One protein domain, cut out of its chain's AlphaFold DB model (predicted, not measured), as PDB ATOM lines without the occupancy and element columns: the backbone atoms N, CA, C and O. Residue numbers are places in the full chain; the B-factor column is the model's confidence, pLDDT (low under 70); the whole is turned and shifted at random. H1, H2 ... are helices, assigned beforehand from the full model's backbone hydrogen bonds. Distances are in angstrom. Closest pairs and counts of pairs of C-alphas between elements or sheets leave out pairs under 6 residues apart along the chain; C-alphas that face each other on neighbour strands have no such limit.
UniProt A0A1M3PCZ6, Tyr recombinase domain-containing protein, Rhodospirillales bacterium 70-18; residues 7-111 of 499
ATOM      1  N   GLY A   7     468.416-206.115-215.729       67.69
ATOM      2  CA  GLY A   7     467.711-205.318-214.723       67.69
ATOM      3  C   GLY A   7     468.372-203.955-214.534       67.69
ATOM      4  O   GLY A   7     467.715-202.937-214.711       67.69
ATOM      5  N   ARG A   8     469.690-203.930-214.298       67.88
ATOM      6  CA  ARG A   8     470.452-202.689-214.099       67.88
ATOM      7  C   ARG A   8     470.426-201.785-215.330       67.88
ATOM      8  O   ARG A   8     470.244-200.589-215.184       67.88
ATOM      9  N   TRP A   9     470.503-202.346-216.538       65.81
ATOM     10  CA  TRP A   9     470.359-201.569-217.775       65.81
ATOM     11  C   TRP A   9     468.970-200.928-217.930       65.81
ATOM     12  O   TRP A   9     468.859-199.803-218.404       65.81
ATOM     13  N   ARG A  10     467.901-201.618-217.504       63.66
ATOM     14  CA  ARG A  10     466.547-201.040-217.498       63.66
ATOM     15  C   ARG A  10     466.411-199.918-216.478       63.66
ATOM     16  O   ARG A  10     465.782-198.923-216.808       63.66
ATOM     17  N   ASN A  11     467.008-200.069-215.298       72.62
ATOM     18  CA  ASN A  11     467.010-199.013-214.288       72.62
ATOM     19  C   ASN A  11     467.782-197.793-214.794       72.62
ATOM     20  O   ASN A  11     467.212-196.721-214.830       72.62
ATOM     21  N   VAL A  12     468.984-197.980-215.349       75.94
ATOM     22  CA  VAL A  12     469.764-196.888-215.961       75.94
ATOM     23  C   VAL A  12     468.968-196.158-217.047       75.94
ATOM     24  O   VAL A  12     468.934-194.935-217.060       75.94
ATOM     25  N   LEU A  13     468.282-196.881-217.938       66.44
ATOM     26  CA  LEU A  13     467.414-196.249-218.938       66.44
ATOM     27  C   LEU A  13     466.226-195.509-218.308       66.44
ATOM     28  O   LEU A  13     465.849-194.454-218.807       66.44
ATOM     29  N   SER A  14     465.641-196.051-217.238       63.06
ATOM     30  CA  SER A  14     464.546-195.419-216.496       63.06
ATOM     31  C   SER A  14     465.006-194.152-215.770       63.06
ATOM     32  O   SER A  14     464.294-193.155-215.791       63.06
ATOM     33  N   ASP A  15     466.198-194.169-215.178       72.56
ATOM     34  CA  ASP A  15     466.781-193.047-214.440       72.56
ATOM     35  C   ASP A  15     467.217-191.937-215.404       72.56
ATOM     36  O   ASP A  15     466.954-190.764-215.156       72.56
ATOM     37  N   ILE A  16     467.785-192.298-216.561       72.94
ATOM     38  CA  ILE A  16     468.070-191.352-217.650       72.94
ATOM     39  C   ILE A  16     466.767-190.753-218.192       72.94
ATOM     40  O   ILE A  16     466.699-189.549-218.418       72.94
ATOM     41  N   GLN A  17     465.712-191.555-218.375       64.75
ATOM     42  CA  GLN A  17     464.394-191.051-218.776       64.75
ATOM     43  C   GLN A  17     463.821-190.073-217.748       64.75
ATOM     44  O   GLN A  17     463.296-189.030-218.132       64.75
ATOM     45  N   PHE A  18     463.940-190.393-216.461       63.38
ATOM     46  CA  PHE A  18     463.503-189.522-215.376       63.38
ATOM     47  C   PHE A  18     464.298-188.211-215.353       63.38
ATOM     48  O   PHE A  18     463.694-187.144-215.323       63.38
ATOM     49  N   ALA A  19     465.627-188.274-215.461       70.81
ATOM     50  CA  ALA A  19     466.501-187.102-215.482       70.81
ATOM     51  C   ALA A  19     466.253-186.204-216.708       70.81
ATOM     52  O   ALA A  19     466.167-184.987-216.570       70.81
ATOM     53  N   LEU A  20     466.072-186.787-217.898       69.19
ATOM     54  CA  LEU A  20     465.724-186.040-219.114       69.19
ATOM     55  C   LEU A  20     464.321-185.431-219.036       69.19
ATOM     56  O   LEU A  20     464.101-184.339-219.558       69.19
ATOM     57  N   GLY A  21     463.376-186.115-218.386       64.81
ATOM     58  CA  GLY A  21     462.053-185.568-218.090       64.81
ATOM     59  C   GLY A  21     462.117-184.396-217.109       64.81
ATOM     60  O   GLY A  21     461.494-183.367-217.351       64.81
ATOM     61  N   TRP A  22     462.918-184.520-216.046       67.19
ATOM     62  CA  TRP A  22     463.137-183.467-215.048       67.19
ATOM     63  C   TRP A  22     463.826-182.234-215.646       67.19
ATOM     64  O   TRP A  22     463.413-181.110-215.382       67.19
ATOM     65  N   ALA A  23     464.802-182.436-216.535       70.62
ATOM     66  CA  ALA A  23     465.476-181.368-217.275       70.62
ATOM     67  C   ALA A  23     464.622-180.746-218.405       70.62
ATOM     68  O   ALA A  23     465.102-179.879-219.129       70.62
ATOM     69  N   GLY A  24     463.379-181.204-218.613       63.28
ATOM     70  CA  GLY A  24     462.476-180.691-219.655       63.28
ATOM     71  C   GLY A  24     462.833-181.101-221.093       63.28
ATOM     72  O   GLY A  24     462.208-180.621-222.044       63.28
ATOM     73  N   LEU A  25     463.809-182.000-221.256       60.84
ATOM     74  CA  LEU A  25     464.318-182.489-222.542       60.84
ATOM     75  C   LEU A  25     463.486-183.657-223.097       60.84
ATOM     76  O   LEU A  25     463.388-183.819-224.310       60.84
ATOM     77  N   SER A  26     462.844-184.450-222.232       63.53
ATOM     78  CA  SER A  26     461.859-185.461-222.635       63.53
ATOM     79  C   SER A  26     460.455-185.040-222.210       63.53
ATOM     80  O   SER A  26     460.132-184.990-221.026       63.53
ATOM     81  N   ARG A  27     459.606-184.733-223.195       66.88
ATOM     82  CA  ARG A  27     458.245-184.207-222.986       66.88
ATOM     83  C   ARG A  27     457.160-185.276-223.118       66.88
ATOM     84  O   ARG A  27     456.041-185.066-222.652       66.88
ATOM     85  N   ILE A  28     457.490-186.434-223.702       71.44
ATOM     86  CA  ILE A  28     456.599-187.598-223.773       71.44
ATOM     87  C   ILE A  28     457.205-188.757-222.973       71.44
ATOM     88  O   ILE A  28     458.126-189.426-223.455       71.44
ATOM     89  N   PRO A  29     456.672-189.060-221.775       69.31
ATOM     90  CA  PRO A  29     457.116-190.217-221.021       69.31
ATOM     91  C   PRO A  29     456.642-191.518-221.683       69.31
ATOM     92  O   PRO A  29     455.556-191.610-222.268       69.31
ATOM     93  N   ALA A  30     457.430-192.584-221.516       62.12
ATOM     94  CA  ALA A  30     457.037-193.931-221.936       62.12
ATOM     95  C   ALA A  30     455.781-194.433-221.193       62.12
ATOM     96  O   ALA A  30     455.031-195.264-221.712       62.12
ATOM     97  N   ARG A  31     455.542-193.916-219.980       64.12
ATOM     98  CA  ARG A  31     454.344-194.159-219.179       64.12
ATOM     99  C   ARG A  31     453.913-192.862-218.506       64.12
ATOM    100  O   ARG A  31     454.639-192.329-217.677       64.12
ATOM    101  N   TYR A  32     452.718-192.395-218.830       67.69
ATOM    102  CA  TYR A  32     452.086-191.301-218.102       67.69
ATOM    103  C   TYR A  32     451.559-191.798-216.747       67.69
ATOM    104  O   TYR A  32     450.916-192.852-216.678       67.69
ATOM    105  N   THR A  33     451.824-191.041-215.684       67.31
ATOM    106  CA  THR A  33     451.243-191.222-214.339       67.31
ATOM    107  C   THR A  33     449.924-190.462-214.175       67.31
ATOM    108  O   THR A  33     449.099-190.832-213.343       67.31
ATOM    109  N   GLU A  34     449.706-189.443-215.005       72.56
ATOM    110  CA  GLU A  34     448.495-188.629-215.048       72.56
ATOM    111  C   GLU A  34     447.262-189.459-215.462       72.56
ATOM    112  O   GLU A  34     447.323-190.394-216.282       72.56
ATOM    113  N   LYS A  35     446.111-189.112-214.876       82.31
ATOM    114  CA  LYS A  35     444.816-189.674-215.273       82.31
ATOM    115  C   LYS A  35     444.428-189.127-216.652       82.31
ATOM    116  O   LYS A  35     444.820-188.029-217.029       82.31
ATOM    117  N   LEU A  36     443.664-189.912-217.413       86.06
ATOM    118  CA  LEU A  36     443.035-189.411-218.638       86.06
ATOM    119  C   LEU A  36     442.082-188.267-218.279       86.06
ATOM    120  O   LEU A  36     441.447-188.320-217.222       86.06
ATOM    121  N   SER A  37     441.949-187.274-219.161       88.88
ATOM    122  CA  SER A  37     440.892-186.275-218.993       88.88
ATOM    123  C   SER A  37     439.515-186.960-219.033       88.88
ATOM    124  O   SER A  37     439.389-188.030-219.647       88.88
ATOM    125  N   PRO A  38     438.476-186.387-218.400       89.06
ATOM    126  CA  PRO A  38     437.173-187.044-218.262       89.06
ATOM    127  C   PRO A  38     436.589-187.545-219.592       89.06
ATOM    128  O   PRO A  38     436.154-188.688-219.685       89.06
ATOM    129  N   GLN A  39     436.675-186.740-220.651       89.00
ATOM    130  CA  GLN A  39     436.154-187.082-221.979       89.00
ATOM    131  C   GLN A  39     436.906-188.262-222.615       89.00
ATOM    132  O   GLN A  39     436.292-189.180-223.160       89.00
ATOM    133  N   TRP A  40     438.238-188.284-222.501       91.19
ATOM    134  CA  TRP A  40     439.043-189.409-222.973       91.19
ATOM    135  C   TRP A  40     438.813-190.674-222.137       91.19
ATOM    136  O   TRP A  40     438.786-191.775-222.688       91.19
ATOM    137  N   ALA A  41     438.636-190.540-220.819       89.50
ATOM    138  CA  ALA A  41     438.361-191.662-219.925       89.50
ATOM    139  C   ALA A  41     437.028-192.348-220.272       89.50
ATOM    140  O   ALA A  41     436.994-193.577-220.391       89.50
ATOM    141  N   THR A  42     435.972-191.565-220.516       89.69
ATOM    142  CA  THR A  42     434.658-192.068-220.942       89.69
ATOM    143  C   THR A  42     434.775-192.882-222.229       89.69
ATOM    144  O   THR A  42     434.401-194.053-222.246       89.69
ATOM    145  N   LEU A  43     435.396-192.331-223.277       89.56
ATOM    146  CA  LEU A  43     435.535-193.040-224.552       89.56
ATOM    147  C   LEU A  43     436.409-194.298-224.451       89.56
ATOM    148  O   LEU A  43     436.051-195.354-224.970       89.56
ATOM    149  N   ILE A  44     437.555-194.218-223.770       89.75
ATOM    150  CA  ILE A  44     438.510-195.334-223.707       89.75
ATOM    151  C   ILE A  44     437.978-196.486-222.847       89.75
ATOM    152  O   ILE A  44     438.215-197.653-223.171       89.75
ATOM    153  N   SER A  45     437.240-196.193-221.774       86.62
ATOM    154  CA  SER A  45     436.622-197.233-220.942       86.62
ATOM    155  C   SER A  45     435.603-198.078-221.720       86.62
ATOM    156  O   SER A  45     435.543-199.289-221.508       86.62
ATOM    157  N   GLY A  46     434.912-197.500-222.709       83.44
ATOM    158  CA  GLY A  46     433.959-198.204-223.576       83.44
ATOM    159  C   GLY A  46     434.573-199.188-224.585       83.44
ATOM    160  O   GLY A  46     433.866-200.030-225.128       83.44
ATOM    161  N   ILE A  47     435.890-199.153-224.827       88.00
ATOM    162  CA  ILE A  47     436.526-199.976-225.875       88.00
ATOM    163  C   ILE A  47     436.653-201.443-225.430       88.00
ATOM    164  O   ILE A  47     437.459-201.749-224.562       88.00
ATOM    165  N   ALA A  48     435.973-202.393-226.071       80.25
ATOM    166  CA  ALA A  48     436.037-203.816-225.698       80.25
ATOM    167  C   ALA A  48     437.445-204.441-225.847       80.25
ATOM    168  O   ALA A  48     437.854-205.319-225.080       80.25
ATOM    169  N   LEU A  49     438.227-203.990-226.834       79.94
ATOM    170  CA  LEU A  49     439.563-204.515-227.109       79.94
ATOM    171  C   LEU A  49     440.618-203.875-226.195       79.94
ATOM    172  O   LEU A  49     441.088-202.765-226.436       79.94
ATOM    173  N   MET A  50     441.093-204.636-225.204       79.75
ATOM    174  CA  MET A  50     442.135-204.193-224.260       79.75
ATOM    175  C   MET A  50     443.411-203.669-224.951       79.75
ATOM    176  O   MET A  50     444.048-202.729-224.481       79.75
ATOM    177  N   GLY A  51     443.783-204.253-226.094       80.06
ATOM    178  CA  GLY A  51     444.938-203.794-226.870       80.06
ATOM    179  C   GLY A  51     444.763-202.387-227.449       80.06
ATOM    180  O   GLY A  51     445.743-201.655-227.560       80.06
ATOM    181  N   ASP A  52     443.535-202.001-227.792       85.56
ATOM    182  CA  ASP A  52     443.229-200.671-228.319       85.56
ATOM    183  C   ASP A  52     443.052-199.658-227.186       85.56
ATOM    184  O   ASP A  52     443.582-198.555-227.301       85.56
ATOM    185  N   ARG A  53     442.497-200.076-226.034       87.50
ATOM    186  CA  ARG A  53     442.540-199.287-224.787       87.50
ATOM    187  C   ARG A  53     443.958-198.858-224.423       87.50
ATOM    188  O   ARG A  53     444.179-197.712-224.050       87.50
ATOM    189  N   TYR A  54     444.934-199.761-224.534       84.44
ATOM    190  CA  TYR A  54     446.325-199.439-224.212       84.44
ATOM    191  C   TYR A  54     446.926-198.413-225.186       84.44
ATOM    192  O   TYR A  54     447.547-197.444-224.753       84.44
ATOM    193  N   LYS A  55     446.738-198.616-226.500       88.31
ATOM    194  CA  LYS A  55     447.286-197.728-227.544       88.31
ATOM    195  C   LYS A  55     446.670-196.332-227.459       88.31
ATOM    196  O   LYS A  55     447.399-195.348-227.385       88.31
ATOM    197  N   LEU A  56     445.341-196.266-227.403       91.19
ATOM    198  CA  LEU A  56     444.598-195.009-227.315       91.19
ATOM    199  C   LEU A  56     444.724-194.368-225.934       91.19
ATOM    200  O   LEU A  56     444.660-193.155-225.825       91.19
ATOM    201  N   GLY A  57     445.000-195.144-224.885       89.19
ATOM    202  CA  GLY A  57     445.307-194.622-223.556       89.19
ATOM    203  C   GLY A  57     446.595-193.806-223.493       89.19
ATOM    204  O   GLY A  57     446.665-192.856-222.718       89.19
ATOM    205  N   HIS A  58     447.629-194.157-224.261       87.19
ATOM    206  CA  HIS A  58     448.851-193.342-224.327       87.19
ATOM    207  C   HIS A  58     448.595-192.048-225.106       87.19
ATOM    208  O   HIS A  58     448.860-190.967-224.587       87.19
ATOM    209  N   PHE A  59     447.966-192.161-226.278       91.19
ATOM    210  CA  PHE A  59     447.604-191.015-227.112       91.19
ATOM    211  C   PHE A  59     446.627-190.048-226.420       91.19
ATOM    212  O   PHE A  59     446.864-188.849-226.386       91.19
ATOM    213  N   GLY A  60     445.579-190.556-225.769       90.31
ATOM    214  CA  GLY A  60     444.598-189.728-225.065       90.31
ATOM    215  C   GLY A  60     445.191-188.945-223.891       90.31
ATOM    216  O   GLY A  60     444.731-187.848-223.592       90.31
ATOM    217  N   ARG A  61     446.250-189.454-223.243       89.25
ATOM    218  CA  ARG A  61     446.979-188.696-222.208       89.25
ATOM    219  C   ARG A  61     447.872-187.618-222.810       89.25
ATOM    220  O   ARG A  61     447.919-186.519-222.270       89.25
ATOM    221  N   TYR A  62     448.518-187.907-223.941       90.00
ATOM    222  CA  TYR A  62     449.228-186.893-224.721       90.00
ATOM    223  C   TYR A  62     448.285-185.744-225.115       90.00
ATOM    224  O   TYR A  62     448.576-184.585-224.827       90.00
ATOM    225  N   CYS A  63     447.114-186.066-225.674       90.50
ATOM    226  CA  CYS A  63     446.087-185.086-226.018       90.50
ATOM    227  C   CYS A  63     445.584-184.318-224.794       90.50
ATOM    228  O   CYS A  63     445.533-183.094-224.832       90.50
ATOM    229  N   GLY A  64     445.285-185.014-223.691       88.00
ATOM    230  CA  GLY A  64     444.827-184.387-222.451       88.00
ATOM    231  C   GLY A  64     445.810-183.352-221.896       88.00
ATOM    232  O   GLY A  64     445.387-182.265-221.516       88.00
ATOM    233  N   ARG A  65     447.119-183.637-221.921       84.62
ATOM    234  CA  ARG A  65     448.164-182.689-221.492       84.62
ATOM    235  C   ARG A  65     448.280-181.471-222.412       84.62
ATOM    236  O   ARG A  65     448.646-180.395-221.956       84.62
ATOM    237  N   ALA A  66     447.959-181.640-223.691       85.19
ATOM    238  CA  ALA A  66     447.898-180.559-224.669       85.19
ATOM    239  C   ALA A  66     446.528-179.846-224.708       85.19
ATOM    240  O   ALA A  66     446.323-178.997-225.569       85.19
ATOM    241  N   GLY A  67     445.588-180.197-223.818       88.62
ATOM    242  CA  GLY A  67     444.242-179.613-223.777       88.62
ATOM    243  C   GLY A  67     443.318-180.049-224.920       88.62
ATOM    244  O   GLY A  67     442.303-179.407-225.160       88.62
ATOM    245  N   ILE A  68     443.649-181.127-225.633       91.62
ATOM    246  CA  ILE A  68     442.925-181.583-226.825       91.62
ATOM    247  C   ILE A  68     441.876-182.614-226.426       91.62
ATOM    248  O   ILE A  68     442.191-183.697-225.910       91.62
ATOM    249  N   VAL A  69     440.621-182.298-226.719       92.06
ATOM    250  CA  VAL A  69     439.492-183.203-226.510       92.06
ATOM    251  C   VAL A  69     439.382-184.203-227.670       92.06
ATOM    252  O   VAL A  69     439.887-183.932-228.759       92.06
ATOM    253  N   PRO A  70     438.725-185.365-227.492       90.88
ATOM    254  CA  PRO A  70     438.597-186.350-228.567       90.88
ATOM    255  C   PRO A  70     437.990-185.787-229.863       90.88
ATOM    256  O   PRO A  70     438.413-186.179-230.946       90.88
ATOM    257  N   ALA A  71     437.027-184.865-229.763       89.81
ATOM    258  CA  ALA A  71     436.380-184.240-230.920       89.81
ATOM    259  C   ALA A  71     437.329-183.353-231.752       89.81
ATOM    260  O   ALA A  71     437.142-183.243-232.959       89.81
ATOM    261  N   ASP A  72     438.380-182.807-231.132       91.75
ATOM    262  CA  ASP A  72     439.336-181.889-231.767       91.75
ATOM    263  C   ASP A  72     440.541-182.622-232.381       91.75
ATOM    264  O   ASP A  72     441.494-182.007-232.873       91.75
ATOM    265  N   VAL A  73     440.545-183.957-232.342       91.50
ATOM    266  CA  VAL A  73     441.605-184.752-232.961       91.50
ATOM    267  C   VAL A  73     441.494-184.640-234.477       91.50
ATOM    268  O   VAL A  73     440.532-185.095-235.088       91.50
ATOM    269  N   THR A  74     442.537-184.085-235.087       92.50
ATOM    270  CA  THR A  74     442.686-183.918-236.536       92.50
ATOM    271  C   THR A  74     443.984-184.566-237.026       92.50
ATOM    272  O   THR A  74     444.819-184.992-236.222       92.50
ATOM    273  N   ALA A  75     444.192-184.643-238.347       88.31
ATOM    274  CA  ALA A  75     445.457-185.135-238.906       88.31
ATOM    275  C   ALA A  75     446.692-184.360-238.376       88.31
ATOM    276  O   ALA A  75     447.607-185.018-237.879       88.31
ATOM    277  N   PRO A  76     446.689-183.010-238.299       92.19
ATOM    278  CA  PRO A  76     447.789-182.255-237.687       92.19
ATOM    279  C   PRO A  76     448.086-182.608-236.222       92.19
ATOM    280  O   PRO A  76     449.237-182.543-235.789       92.19
ATOM    281  N   VAL A  77     447.078-183.007-235.436       91.75
ATOM    282  CA  VAL A  77     447.291-183.460-234.048       91.75
ATOM    283  C   VAL A  77     448.089-184.765-234.019       91.75
ATOM    284  O   VAL A  77     448.954-184.933-233.158       91.75
ATOM    285  N   MET A  78     447.827-185.674-234.962       90.44
ATOM    286  CA  MET A  78     448.559-186.937-235.090       90.44
ATOM    287  C   MET A  78     449.984-186.722-235.601       90.44
ATOM    288  O   MET A  78     450.915-187.321-235.065       90.44
ATOM    289  N   ASP A  79     450.175-185.815-236.560       88.38
ATOM    290  CA  ASP A  79     451.508-185.462-237.061       88.38
ATOM    291  C   ASP A  79     452.361-184.815-235.965       88.38
ATOM    292  O   ASP A  79     453.530-185.168-235.780       88.38
ATOM    293  N   ARG A  80     451.764-183.928-235.156       89.88
ATOM    294  CA  ARG A  80     452.430-183.359-233.978       89.88
ATOM    295  C   ARG A  80     452.786-184.441-232.960       89.88
ATOM    296  O   ARG A  80     453.903-184.445-232.451       89.88
ATOM    297  N   PHE A  81     451.888-185.396-232.718       90.81
ATOM    298  CA  PHE A  81     452.174-186.534-231.847       90.81
ATOM    299  C   PHE A  81     453.365-187.363-232.353       90.81
ATOM    300  O   PHE A  81     454.229-187.728-231.558       90.81
ATOM    301  N   LEU A  82     453.463-187.629-233.661       89.94
ATOM    302  CA  LEU A  82     454.621-188.312-234.247       89.94
ATOM    303  C   LEU A  82     455.915-187.507-234.071       89.94
ATOM    304  O   LEU A  82     456.920-188.067-233.631       89.94
ATOM    305  N   ASN A  83     455.896-186.213-234.393       88.19
ATOM    306  CA  ASN A  83     457.065-185.345-234.249       88.19
ATOM    307  C   ASN A  83     457.555-185.302-232.799       88.19
ATOM    308  O   ASN A  83     458.749-185.460-232.544       88.19
ATOM    309  N   ASP A  84     456.641-185.197-231.836       87.25
ATOM    310  CA  ASP A  84     457.012-185.193-230.426       87.25
ATOM    311  C   ASP A  84     457.535-186.558-229.953       87.25
ATOM    312  O   ASP A  84     458.431-186.626-229.109       87.25
ATOM    313  N   LEU A  85     457.023-187.665-230.507       87.06
ATOM    314  CA  LEU A  85     457.569-188.998-230.247       87.06
ATOM    315  C   LEU A  85     459.002-189.140-230.773       87.06
ATOM    316  O   LEU A  85     459.816-189.797-230.123       87.06
ATOM    317  N   LEU A  86     459.307-188.555-231.930       82.69
ATOM    318  CA  LEU A  86     460.635-188.607-232.545       82.69
ATOM    319  C   LEU A  86     461.648-187.714-231.820       82.69
ATOM    320  O   LEU A  86     462.785-188.131-231.620       82.69
ATOM    321  N   LEU A  87     461.234-186.508-231.428       79.00
ATOM    322  CA  LEU A  87     462.131-185.480-230.894       79.00
ATOM    323  C   LEU A  87     462.234-185.493-229.364       79.00
ATOM    324  O   LEU A  87     463.288-185.172-228.822       79.00
ATOM    325  N   TYR A  88     461.160-185.869-228.661       79.38
ATOM    326  CA  TYR A  88     461.037-185.667-227.212       79.38
ATOM    327  C   TYR A  88     460.677-186.940-226.429       79.38
ATOM    328  O   TYR A  88     460.322-186.859-225.244       79.38
ATOM    329  N   SER A  89     460.773-188.122-227.051       77.75
ATOM    330  CA  SER A  89     460.538-189.413-226.395       77.75
ATOM    331  C   SER A  89     461.710-190.382-226.569       77.75
ATOM    332  O   SER A  89     462.417-190.370-227.570       77.75
ATOM    333  N   LEU A  90     461.877-191.287-225.602       71.62
ATOM    334  CA  LEU A  90     462.806-192.424-225.685       71.62
ATOM    335  C   LEU A  90     462.079-193.742-225.998       71.62
ATOM    336  O   LEU A  90     462.540-194.834-225.649       71.62
ATOM    337  N   ILE A  91     460.896-193.654-226.606       75.75
ATOM    338  CA  ILE A  91     460.087-194.821-226.943       75.75
ATOM    339  C   ILE A  91     460.739-195.571-228.109       75.75
ATOM    340  O   ILE A  91     461.101-194.993-229.127       75.75
ATOM    341  N   GLN A  92     460.864-196.895-227.978       67.56
ATOM    342  CA  GLN A  92     461.323-197.736-229.084       67.56
ATOM    343  C   GLN A  92     460.279-197.770-230.209       67.56
ATOM    344  O   GLN A  92     459.101-198.017-229.946       67.56
ATOM    345  N   GLU A  93     460.743-197.592-231.450       76.38
ATOM    346  CA  GLU A  93     459.921-197.578-232.672       76.38
ATOM    347  C   GLU A  93     458.793-196.511-232.636       76.38
ATOM    348  O   GLU A  93     457.610-196.863-232.713       76.38
ATOM    349  N   PRO A  94     459.122-195.207-232.519       84.38
ATOM    350  CA  PRO A  94     458.134-194.124-232.387       84.38
ATOM    351  C   PRO A  94     457.138-194.077-233.556       84.38
ATOM    352  O   PRO A  94     455.930-193.986-233.342       84.38
ATOM    353  N   GLU A  95     457.610-194.274-234.787       84.50
ATOM    354  CA  GLU A  95     456.752-194.334-235.976       84.50
ATOM    355  C   GLU A  95     455.718-195.465-235.887       84.50
ATOM    356  O   GLU A  95     454.550-195.300-236.249       84.50
ATOM    357  N   ARG A  96     456.126-196.642-235.394       83.75
ATOM    358  CA  ARG A  96     455.226-197.789-235.220       83.75
ATOM    359  C   ARG A  96     454.162-197.489-234.175       83.75
ATOM    360  O   ARG A  96     453.006-197.850-234.372       83.75
ATOM    361  N   ARG A  97     454.540-196.829-233.079       86.62
ATOM    362  CA  ARG A  97     453.610-196.410-232.021       86.62
ATOM    363  C   ARG A  97     452.567-195.433-232.542       86.62
ATOM    364  O   ARG A  97     451.386-195.635-232.272       86.62
ATOM    365  N   HIS A  98     452.996-194.453-233.331       91.00
ATOM    366  CA  HIS A  98     452.103-193.543-234.038       91.00
ATOM    367  C   HIS A  98     451.127-194.312-234.944       91.00
ATOM    368  O   HIS A  98     449.913-194.205-234.777       91.00
ATOM    369  N   ARG A  99     451.632-195.190-235.821       88.31
ATOM    370  CA  ARG A  99     450.795-196.020-236.709       88.31
ATOM    371  C   ARG A  99     449.796-196.890-235.940       88.31
ATOM    372  O   ARG A  99     448.632-196.972-236.328       88.31
ATOM    373  N   ASP A 100     450.222-197.529-234.852       89.44
ATOM    374  CA  ASP A 100     449.361-198.366-234.010       89.44
ATOM    375  C   ASP A 100     448.218-197.552-233.374       89.44
ATOM    376  O   ASP A 100     447.099-198.067-233.266       89.44
ATOM    377  N   ALA A 101     448.480-196.298-232.984       91.31
ATOM    378  CA  ALA A 101     447.468-195.371-232.482       91.31
ATOM    379  C   ALA A 101     446.469-194.975-233.582       91.31
ATOM    380  O   ALA A 101     445.268-195.127-233.367       91.31
ATOM    381  N   VAL A 102     446.940-194.596-234.781       92.31
ATOM    382  CA  VAL A 102     446.075-194.290-235.944       92.31
ATOM    383  C   VAL A 102     445.180-195.483-236.298       92.31
ATOM    384  O   VAL A 102     443.975-195.348-236.506       92.31
ATOM    385  N   MET A 103     445.742-196.693-236.331       91.75
ATOM    386  CA  MET A 103     444.972-197.902-236.629       91.75
ATOM    387  C   MET A 103     443.940-198.223-235.543       91.75
ATOM    388  O   MET A 103     442.856-198.706-235.862       91.75
ATOM    389  N   ALA A 104     444.275-198.020-234.265       91.25
ATOM    390  CA  ALA A 104     443.326-198.202-233.168       91.25
ATOM    391  C   ALA A 104     442.198-197.164-233.221       91.25
ATOM    392  O   ALA A 104     441.041-197.533-233.035       91.25
ATOM    393  N   TRP A 105     442.523-195.913-233.551       94.19
ATOM    394  CA  TRP A 105     441.555-194.843-233.771       94.19
ATOM    395  C   TRP A 105     440.564-195.210-234.879       94.19
ATOM    396  O   TRP A 105     439.369-195.306-234.625       94.19
ATOM    397  N   ASN A 106     441.058-195.535-236.079       93.38
ATOM    398  CA  ASN A 106     440.208-195.889-237.221       93.38
ATOM    399  C   ASN A 106     439.365-197.150-236.983       93.38
ATOM    400  O   ASN A 106     438.266-197.267-237.524       93.38
ATOM    401  N   ARG A 107     439.852-198.103-236.174       90.88
ATOM    402  CA  ARG A 107     439.025-199.233-235.724       90.88
ATOM    403  C   ARG A 107     437.884-198.766-234.827       90.88
ATOM    404  O   ARG A 107     436.773-199.247-235.001       90.88
ATOM    405  N   CYS A 108     438.141-197.849-233.895       90.81
ATOM    406  CA  CYS A 108     437.105-197.329-233.007       90.81
ATOM    407  C   CYS A 108     436.046-196.521-233.767       90.81
ATOM    408  O   CYS A 108     434.870-196.698-233.475       90.81
ATOM    409  N   VAL A 109     436.437-195.762-234.801       91.81
ATOM    410  CA  VAL A 109     435.500-195.105-235.738       91.81
ATOM    411  C   VAL A 109     434.487-196.109-236.299       91.81
ATOM    412  O   VAL A 109     433.293-195.850-236.300       91.81
ATOM    413  N   GLY A 110     434.948-197.284-236.743       87.38
ATOM    414  CA  GLY A 110     434.069-198.306-237.322       87.38
ATOM    415  C   GLY A 110     433.253-199.128-236.317       87.38
ATOM    416  O   GLY A 110     432.358-199.849-236.742       87.38
ATOM    417  N   LEU A 111     433.572-199.072-235.020       87.44
ATOM    418  CA  LEU A 111     432.976-199.942-233.995       87.44
ATOM    419  C   LEU A 111     432.100-199.200-232.982       87.44
ATOM    420  O   LEU A 111     431.234-199.826-232.377       87.44
TER     421      LEU A 111
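AT A GLANCE: This is residues 7 to 111 of the 499 residues of the protein "Tyr recombinase domain-containing protein" of Rhodospirillales bacterium 70-18 (UniProt A0A1M3PCZ6). Two helical hairpins, H4 with H5 and H2 with H3, cross where H5 packs on H3; H1 lies off at one end, its residues 7 to 12 sticking out. The printed part has 105 residues with five named helices, H1 to H5, and no named strand: all helix. It is compact, radius of gyration of the C-alphas 14.1 A, spanning 42 by 28 by 25 A.

IN THESE COORDINATES: Find C-alpha 94 at (458.134, -194.124, -232.387); from there H5 runs 25.9 A to C-alpha 111 at (432.976, -199.942, -233.995). Look back to H4, residues 75 to 88, H3, residues 50 to 65, H2, residues 38 to 45, and H1, residues 7 to 22.

HOW THE PARTS SIT: H5 touches H4 with residues 94 to 102 alone, closest C-alphas Leu 85 and Pro 94, 5.6 A, opposite ways at 29 degrees, a shallow tilt. H5 touches H3 at Asp 52 and Ala 104, closest C-alphas, 5.4 A, only just about perpendicular at 72 degrees. H3 touches H2 at Arg 53 and Ile 44, closest C-alphas, 5.7 A. H1 touches no helix. In all five, every O i to N i+4 pair is within hydrogen-bond range.

THE WHOLE: The printed part has no cut. The link H1 to H2 is long; pLDDT is under 70 at 21 residues, among them 29 to 33.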